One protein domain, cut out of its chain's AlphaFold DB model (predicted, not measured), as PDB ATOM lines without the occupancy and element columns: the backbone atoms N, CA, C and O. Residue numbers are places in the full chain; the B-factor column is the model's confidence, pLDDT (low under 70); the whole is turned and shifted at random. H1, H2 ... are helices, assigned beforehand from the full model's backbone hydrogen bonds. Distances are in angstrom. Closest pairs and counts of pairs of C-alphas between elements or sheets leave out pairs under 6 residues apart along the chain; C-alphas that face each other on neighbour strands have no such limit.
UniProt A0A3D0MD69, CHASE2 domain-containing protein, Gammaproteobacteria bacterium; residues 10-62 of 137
ATOM      1  N   PHE A  10       0.126 -37.846 -16.421       54.91
ATOM      2  CA  PHE A  10      -0.814 -38.067 -17.525       54.91
ATOM      3  C   PHE A  10      -2.274 -37.790 -17.134       54.91
ATOM      4  O   PHE A  10      -3.051 -37.286 -17.937       54.91
ATOM      5  N   SER A  11      -2.658 -38.033 -15.878       56.31
ATOM      6  CA  SER A  11      -4.009 -37.697 -15.408       56.31
ATOM      7  C   SER A  11      -4.202 -36.197 -15.145       56.31
ATOM      8  O   SER A  11      -5.311 -35.699 -15.309       56.31
ATOM      9  N   ARG A  12      -3.128 -35.451 -14.828       53.91
ATOM     10  CA  ARG A  12      -3.142 -33.971 -14.764       53.91
ATOM     11  C   ARG A  12      -3.229 -33.310 -16.144       53.91
ATOM     12  O   ARG A  12      -3.770 -32.220 -16.272       53.91
ATOM     13  N   PHE A  13      -2.732 -33.987 -17.179       54.28
ATOM     14  CA  PHE A  13      -2.820 -33.575 -18.584       54.28
ATOM     15  C   PHE A  13      -4.279 -33.594 -19.098       54.28
ATOM     16  O   PHE A  13      -4.618 -32.823 -19.994       54.28
ATOM     17  N   LEU A  14      -5.156 -34.422 -18.512       56.75
ATOM     18  CA  LEU A  14      -6.583 -34.506 -18.865       56.75
ATOM     19  C   LEU A  14      -7.503 -33.566 -18.054       56.75
ATOM     20  O   LEU A  14      -8.623 -33.324 -18.491       56.75
ATOM     21  N   SER A  15      -7.076 -33.052 -16.893       61.53
ATOM     22  CA  SER A  15      -7.984 -32.437 -15.904       61.53
ATOM     23  C   SER A  15      -8.021 -30.903 -15.873       61.53
ATOM     24  O   SER A  15      -8.804 -30.344 -15.112       61.53
ATOM     25  N   GLU A  16      -7.198 -30.192 -16.654       59.00
ATOM     26  CA  GLU A  16      -7.292 -28.727 -16.757       59.00
ATOM     27  C   GLU A  16      -8.092 -28.321 -18.000       59.00
ATOM     28  O   GLU A  16      -7.707 -28.638 -19.126       59.00
ATOM     29  N   GLY A  17      -9.186 -27.572 -17.806       58.38
ATOM     30  CA  GLY A  17     -10.146 -27.111 -18.829       58.38
ATOM     31  C   GLY A  17      -9.583 -26.283 -19.999       58.38
ATOM     32  O   GLY A  17     -10.342 -25.767 -20.808       58.38
ATOM     33  N   LYS A  18      -8.256 -26.193 -20.139       60.78
ATOM     34  CA  LYS A  18      -7.529 -25.515 -21.222       60.78
ATOM     35  C   LYS A  18      -7.490 -26.305 -22.538       60.78
ATOM     36  O   LYS A  18      -7.038 -25.776 -23.545       60.78
ATOM     37  N   ARG A  19      -7.940 -27.567 -22.552       65.19
ATOM     38  CA  ARG A  19      -7.879 -28.464 -23.736       65.19
ATOM     39  C   ARG A  19      -9.223 -28.828 -24.323       65.19
ATOM     40  O   ARG A  19      -9.278 -29.357 -25.429       65.19
ATOM     41  N   LEU A  20     -10.284 -28.481 -23.606       78.81
ATOM     42  CA  LEU A  20     -11.631 -28.419 -24.140       78.81
ATOM     43  C   LEU A  20     -11.674 -27.739 -25.525       78.81
ATOM     44  O   LEU A  20     -12.237 -28.350 -26.427       78.81
ATOM     45  N   PRO A  21     -11.017 -26.580 -25.768       81.94
ATOM     46  CA  PRO A  21     -11.004 -25.976 -27.103       81.94
ATOM     47  C   PRO A  21     -10.333 -26.845 -28.176       81.94
ATOM     48  O   PRO A  21     -10.765 -26.820 -29.322       81.94
ATOM     49  N   ILE A  22      -9.320 -27.647 -27.829       86.31
ATOM     50  CA  ILE A  22      -8.627 -28.525 -28.788       86.31
ATOM     51  C   ILE A  22      -9.540 -29.683 -29.199       86.31
ATOM     52  O   ILE A  22      -9.679 -29.967 -30.386       86.31
ATOM     53  N   TYR A  23     -10.197 -30.329 -28.233       88.25
ATOM     54  CA  TYR A  23     -11.150 -31.401 -28.528       88.25
ATOM     55  C   TYR A  23     -12.394 -30.883 -29.251       88.25
ATOM     56  O   TYR A  23     -12.857 -31.533 -30.181       88.25
ATOM     57  N   LEU A  24     -12.895 -29.701 -28.880       91.38
ATOM     58  CA  LEU A  24     -13.995 -29.040 -29.584       91.38
ATOM     59  C   LEU A  24     -13.611 -28.692 -31.024       91.38
ATOM     60  O   LEU A  24     -14.390 -28.956 -31.932       91.38
ATOM     61  N   GLY A  25     -12.407 -28.159 -31.248       92.31
ATOM     62  CA  GLY A  25     -11.900 -27.865 -32.588       92.31
ATOM     63  C   GLY A  25     -11.722 -29.128 -33.434       92.31
ATOM     64  O   GLY A  25     -12.146 -29.165 -34.588       92.31
ATOM     65  N   GLY A  26     -11.163 -30.191 -32.848       94.31
ATOM     66  CA  GLY A  26     -11.038 -31.492 -33.505       94.31
ATOM     67  C   GLY A  26     -12.394 -32.110 -33.847       94.31
ATOM     68  O   GLY A  26     -12.589 -32.569 -34.968       94.31
ATOM     69  N   LEU A  27     -13.354 -32.062 -32.919       94.25
ATOM     70  CA  LEU A  27     -14.721 -32.541 -33.130       94.25
ATOM     71  C   LEU A  27     -15.437 -31.737 -34.219       94.25
ATOM     72  O   LEU A  27     -16.061 -32.330 -35.093       94.25
ATOM     73  N   ALA A  28     -15.322 -30.409 -34.198       93.81
ATOM     74  CA  ALA A  28     -15.900 -29.542 -35.218       93.81
ATOM     75  C   ALA A  28     -15.302 -29.835 -36.600       93.81
ATOM     76  O   ALA A  28     -16.038 -29.979 -37.569       93.81
ATOM     77  N   THR A  29     -13.979 -30.001 -36.684       93.06
ATOM     78  CA  THR A  29     -13.294 -30.338 -37.942       93.06
ATOM     79  C   THR A  29     -13.721 -31.713 -38.457       93.06
ATOM     80  O   THR A  29     -14.040 -31.858 -39.633       93.06
ATOM     81  N   MET A  30     -13.797 -32.713 -37.573       92.31
ATOM     82  CA  MET A  30     -14.291 -34.052 -37.907       92.31
ATOM     83  C   MET A  30     -15.738 -34.003 -38.407       92.31
ATOM     84  O   MET A  30     -16.070 -34.643 -39.399       92.31
ATOM     85  N   LEU A  31     -16.597 -33.220 -37.754       90.94
ATOM     86  CA  LEU A  31     -17.995 -33.052 -38.139       90.94
ATOM     87  C   LEU A  31     -18.124 -32.387 -39.515       90.94
ATOM     88  O   LEU A  31     -18.913 -32.850 -40.330       90.94
ATOM     89  N   VAL A  32     -17.323 -31.359 -39.807       88.31
ATOM     90  CA  VAL A  32     -17.286 -30.722 -41.134       88.31
ATOM     91  C   VAL A  32     -16.822 -31.704 -42.210       88.31
ATOM     92  O   VAL A  32     -17.446 -31.773 -43.263       88.31
ATOM     93  N   LEU A  33     -15.779 -32.497 -41.951       87.69
ATOM     94  CA  LEU A  33     -15.302 -33.515 -42.895       87.69
ATOM     95  C   LEU A  33     -16.355 -34.596 -43.155       87.69
ATOM     96  O   LEU A  33     -16.567 -34.983 -44.301       87.69
ATOM     97  N   LEU A  34     -17.047 -35.054 -42.108       84.88
ATOM     98  CA  LEU A  34     -18.158 -35.992 -42.252       84.88
ATOM     99  C   LEU A  34     -19.278 -35.377 -43.093       84.88
ATOM    100  O   LEU A  34     -19.723 -36.006 -44.045       84.88
ATOM    101  N   LEU A  35     -19.668 -34.132 -42.811       83.56
ATOM    102  CA  LEU A  35     -20.657 -33.419 -43.616       83.56
ATOM    103  C   LEU A  35     -20.210 -33.218 -45.065       83.56
ATOM    104  O   LEU A  35     -21.067 -33.232 -45.930       83.56
ATOM    105  N   GLN A  36     -18.918 -33.056 -45.363       79.50
ATOM    106  CA  GLN A  36     -18.431 -32.961 -46.745       79.50
ATOM    107  C   GLN A  36     -18.464 -34.309 -47.479       79.50
ATOM    108  O   GLN A  36     -18.764 -34.350 -48.667       79.50
ATOM    109  N   LEU A  37     -18.172 -35.414 -46.784       80.81
ATOM    110  CA  LEU A  37     -18.134 -36.758 -47.374       80.81
ATOM    111  C   LEU A  37     -19.523 -37.397 -47.513       80.81
ATOM    112  O   LEU A  37     -19.724 -38.232 -48.393       80.81
ATOM    113  N   SER A  38     -20.474 -37.031 -46.651       74.75
ATOM    114  CA  SER A  38     -21.835 -37.582 -46.624       74.75
ATOM    115  C   SER A  38     -22.918 -36.502 -46.613       74.75
ATOM    116  O   SER A  38     -23.991 -36.698 -46.036       74.75
ATOM    117  N   ALA A  39     -22.642 -35.358 -47.245       66.81
ATOM    118  CA  ALA A  39     -23.558 -34.228 -47.293       66.81
ATOM    119  C   ALA A  39     -24.969 -34.673 -47.713       66.81
ATOM    120  O   ALA A  39     -25.143 -35.229 -48.804       66.81
ATOM    121  N   PRO A  40     -26.000 -34.408 -46.890       76.69
ATOM    122  CA  PRO A  40     -27.382 -34.532 -47.314       76.69
ATOM    123  C   PRO A  40     -27.586 -33.734 -48.612       76.69
ATOM    124  O   PRO A  40     -27.195 -32.563 -48.643       76.69
ATOM    125  N   PRO A  41     -28.220 -34.302 -49.656       76.50
ATOM    126  CA  PRO A  41     -28.403 -33.627 -50.947       76.50
ATOM    127  C   PRO A  41     -28.966 -32.199 -50.823       76.50
ATOM    128  O   PRO A  41     -28.500 -31.280 -51.484       76.50
ATOM    129  N   LEU A  42     -29.874 -31.989 -49.864       76.75
ATOM    130  CA  LEU A  42     -30.464 -30.692 -49.521       76.75
ATOM    131  C   LEU A  42     -29.445 -29.604 -49.132       76.75
ATOM    132  O   LEU A  42     -29.622 -28.444 -49.501       76.75
ATOM    133  N   LEU A  43     -28.398 -29.953 -48.375       79.94
ATOM    134  CA  LEU A  43     -27.366 -28.994 -47.964       79.94
ATOM    135  C   LEU A  43     -26.432 -28.654 -49.129       79.94
ATOM    136  O   LEU A  43     -26.082 -27.486 -49.296       79.94
ATOM    137  N   ASN A  44     -26.083 -29.640 -49.961       82.69
ATOM    138  CA  ASN A  44     -25.273 -29.413 -51.159       82.69
ATOM    139  C   ASN A  44     -25.985 -28.502 -52.158       82.69
ATOM    140  O   ASN A  44     -25.385 -27.539 -52.631       82.69
ATOM    141  N   ASP A  45     -27.268 -28.745 -52.429       86.00
ATOM    142  CA  ASP A  45     -28.049 -27.917 -53.350       86.00
ATOM    143  C   ASP A  45     -28.136 -26.464 -52.867       86.00
ATOM    144  O   ASP A  45     -28.004 -25.525 -53.656       86.00
ATOM    145  N   PHE A  46     -28.325 -26.260 -51.559       88.62
ATOM    146  CA  PHE A  46     -28.375 -24.924 -50.967       88.62
ATOM    147  C   PHE A  46     -27.032 -24.190 -51.073       88.62
ATOM    148  O   PHE A  46     -26.999 -23.038 -51.514       88.62
ATOM    149  N   LEU A  47     -25.926 -24.851 -50.716       87.50
ATOM    150  CA  LEU A  47     -24.581 -24.280 -50.825       87.50
ATOM    151  C   LEU A  47     -24.217 -23.958 -52.279       87.50
ATOM    152  O   LEU A  47     -23.721 -22.869 -52.549       87.50
ATOM    153  N   THR A  48     -24.550 -24.848 -53.214       88.19
ATOM    154  CA  THR A  48     -24.293 -24.660 -54.649       88.19
ATOM    155  C   THR A  48     -25.067 -23.459 -55.199       88.19
ATOM    156  O   THR A  48     -24.532 -22.649 -55.950       88.19
ATOM    157  N   ARG A  49     -26.328 -23.276 -54.785       90.94
ATOM    158  CA  ARG A  49     -27.117 -22.093 -55.168       90.94
ATOM    159  C   ARG A  49     -26.520 -20.797 -54.631       90.94
ATOM    160  O   ARG A  49     -26.510 -19.797 -55.347       90.94
ATOM    161  N   LEU A  50     -26.046 -20.798 -53.383       93.31
ATOM    162  CA  LEU A  50     -25.356 -19.640 -52.814       93.31
ATOM    163  C   LEU A  50     -24.057 -19.343 -53.564       93.31
ATOM    164  O   LEU A  50     -23.786 -18.181 -53.862       93.31
ATOM    165  N   GLU A  51     -23.290 -20.377 -53.903       92.75
ATOM    166  CA  GLU A  51     -22.076 -20.251 -54.705       92.75
ATOM    167  C   GLU A  51     -22.370 -19.617 -56.068       92.75
ATOM    168  O   GLU A  51     -21.728 -18.629 -56.422       92.75
ATOM    169  N   TYR A  52     -23.392 -20.095 -56.787       95.00
ATOM    170  CA  TYR A  52     -23.803 -19.511 -58.068       95.00
ATOM    171  C   TYR A  52     -24.261 -18.058 -57.938       95.00
ATOM    172  O   TYR A  52     -23.878 -17.222 -58.752       95.00
ATOM    173  N   LEU A  53     -24.998 -17.710 -56.882       95.50
ATOM    174  CA  LEU A  53     -25.415 -16.325 -56.648       95.50
ATOM    175  C   LEU A  53     -24.207 -15.404 -56.420       95.50
ATOM    176  O   LEU A  53     -24.132 -14.318 -57.001       95.50
ATOM    177  N   VAL A  54     -23.247 -15.828 -55.593       94.38
ATOM    178  CA  VAL A  54     -22.010 -15.066 -55.355       94.38
ATOM    179  C   VAL A  54     -21.181 -14.965 -56.633       94.38
ATOM    180  O   VAL A  54     -20.625 -13.903 -56.920       94.38
ATOM    181  N   TYR A  55     -21.120 -16.039 -57.417       92.62
ATOM    182  CA  TYR A  55     -20.413 -16.076 -58.690       92.62
ATOM    183  C   TYR A  55     -21.000 -15.083 -59.702       92.62
ATOM    184  O   TYR A  55     -20.261 -14.264 -60.249       92.62
ATOM    185  N   ASP A  56     -22.322 -15.066 -59.874       92.50
ATOM    186  CA  ASP A  56     -23.008 -14.138 -60.777       92.50
ATOM    187  C   ASP A  56     -22.796 -12.676 -60.363       92.50
ATOM    188  O   ASP A  56     -22.535 -11.809 -61.202       92.50
ATOM    189  N   GLN A  57     -22.852 -12.389 -59.058       93.31
ATOM    190  CA  GLN A  57     -22.557 -11.051 -58.539       93.31
ATOM    191  C   GLN A  57     -21.109 -10.650 -58.811       93.31
ATOM    192  O   GLN A  57     -20.845  -9.531 -59.253       93.31
ATOM    193  N   ARG A  58     -20.164 -11.570 -58.600       90.00
ATOM    194  CA  ARG A  58     -18.752 -11.336 -58.902       90.00
ATOM    195  C   ARG A  58     -18.549 -11.028 -60.383       90.00
ATOM    196  O   ARG A  58     -17.842 -10.074 -60.690       90.00
ATOM    197  N   LEU A  59     -19.171 -11.784 -61.286       88.94
ATOM    198  CA  LEU A  59     -19.081 -11.533 -62.726       88.94
ATOM    199  C   LEU A  59     -19.713 -10.199 -63.129       88.94
ATOM    200  O   LEU A  59     -19.176  -9.509 -63.991       88.94
ATOM    201  N   ARG A  60     -20.824  -9.806 -62.494       88.31
ATOM    202  CA  ARG A  60     -21.479  -8.515 -62.747       88.31
ATOM    203  C   ARG A  60     -20.621  -7.327 -62.305       88.31
ATOM    204  O   ARG A  60     -20.658  -6.289 -62.961       88.31
ATOM    205  N   VAL A  61     -19.908  -7.458 -61.187       88.88
ATOM    206  CA  VAL A  61     -19.068  -6.389 -60.618       88.88
ATOM    207  C   VAL A  61     -17.661  -6.387 -61.215       88.88
ATOM    208  O   VAL A  61     -16.992  -5.354 -61.183       88.88
ATOM    209  N   MET A  62     -17.199  -7.508 -61.779       84.88
ATOM    210  CA  MET A  62     -15.918  -7.546 -62.478       84.88
ATOM    211  C   MET A  62     -15.903  -6.488 -63.589       84.88
ATOM    212  O   MET A  62     -16.818  -6.455 -64.419       84.88
TER     213      MET A  62
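AT A GLANCE: This is residues 10 to 62 of the 137 residues of the protein "CHASE2 domain-containing protein" of Gammaproteobacteria bacterium (UniProt A0A3D0MD69). The longest helix, H3, makes one arm of an open L, and the long helix H2 makes the other, joined to it at the corner by a tight link. The short helix H1 sits beyond the far end of H2, and no helix packs on another, which leaves the shape without a core. The printed part has 53 residues with three named helices, in the order H1, H2, H3, and no named strand; its class is all helix. The whole is extended, with a radius of gyration of the C-alphas of 18.8 A, and the C-alphas span 57 by 27 by 11 A.

HOW THE PARTS SIT: H3, residues 41 to 61, touches no helix. H2, residues 20 to 37, is apart from H3, with no C-alpha of the one within 8 A of the other, though a tight link of 3 residues joins them. H1, residues 10 to 15, is apart from H2, across a tight link of 4 residues. H1 and H3 are apart too. Residues 10 to 34, 37 to 42 and 45 to 62 stand free. In H2 and H3 every O i to N i+4 pair is within hydrogen-bond range; in H1 0 of 2 are, beside 3 of 3 O i to N i+3 pairs.

IN THESE COORDINATES: H3 is 30.4 A long from C-alpha 41 at (-28.403, -33.627, -50.947) to C-alpha 61 at (-19.068, -6.389, -60.618). H2, Leu 20 to Leu 37, measures 25.5 A. H1 measures 9.3 A and begins with C-alpha 10 at (-0.814, -38.067, -17.525).

THE WHOLE: The two C-alphas farthest apart, those of Ser 11 and Arg 60, are 58.3 A apart. The printed part has no cut, and neither link is long. The mean pLDDT of the printed part is 81.7; residues 10 to 19 and residue 39 are under 70.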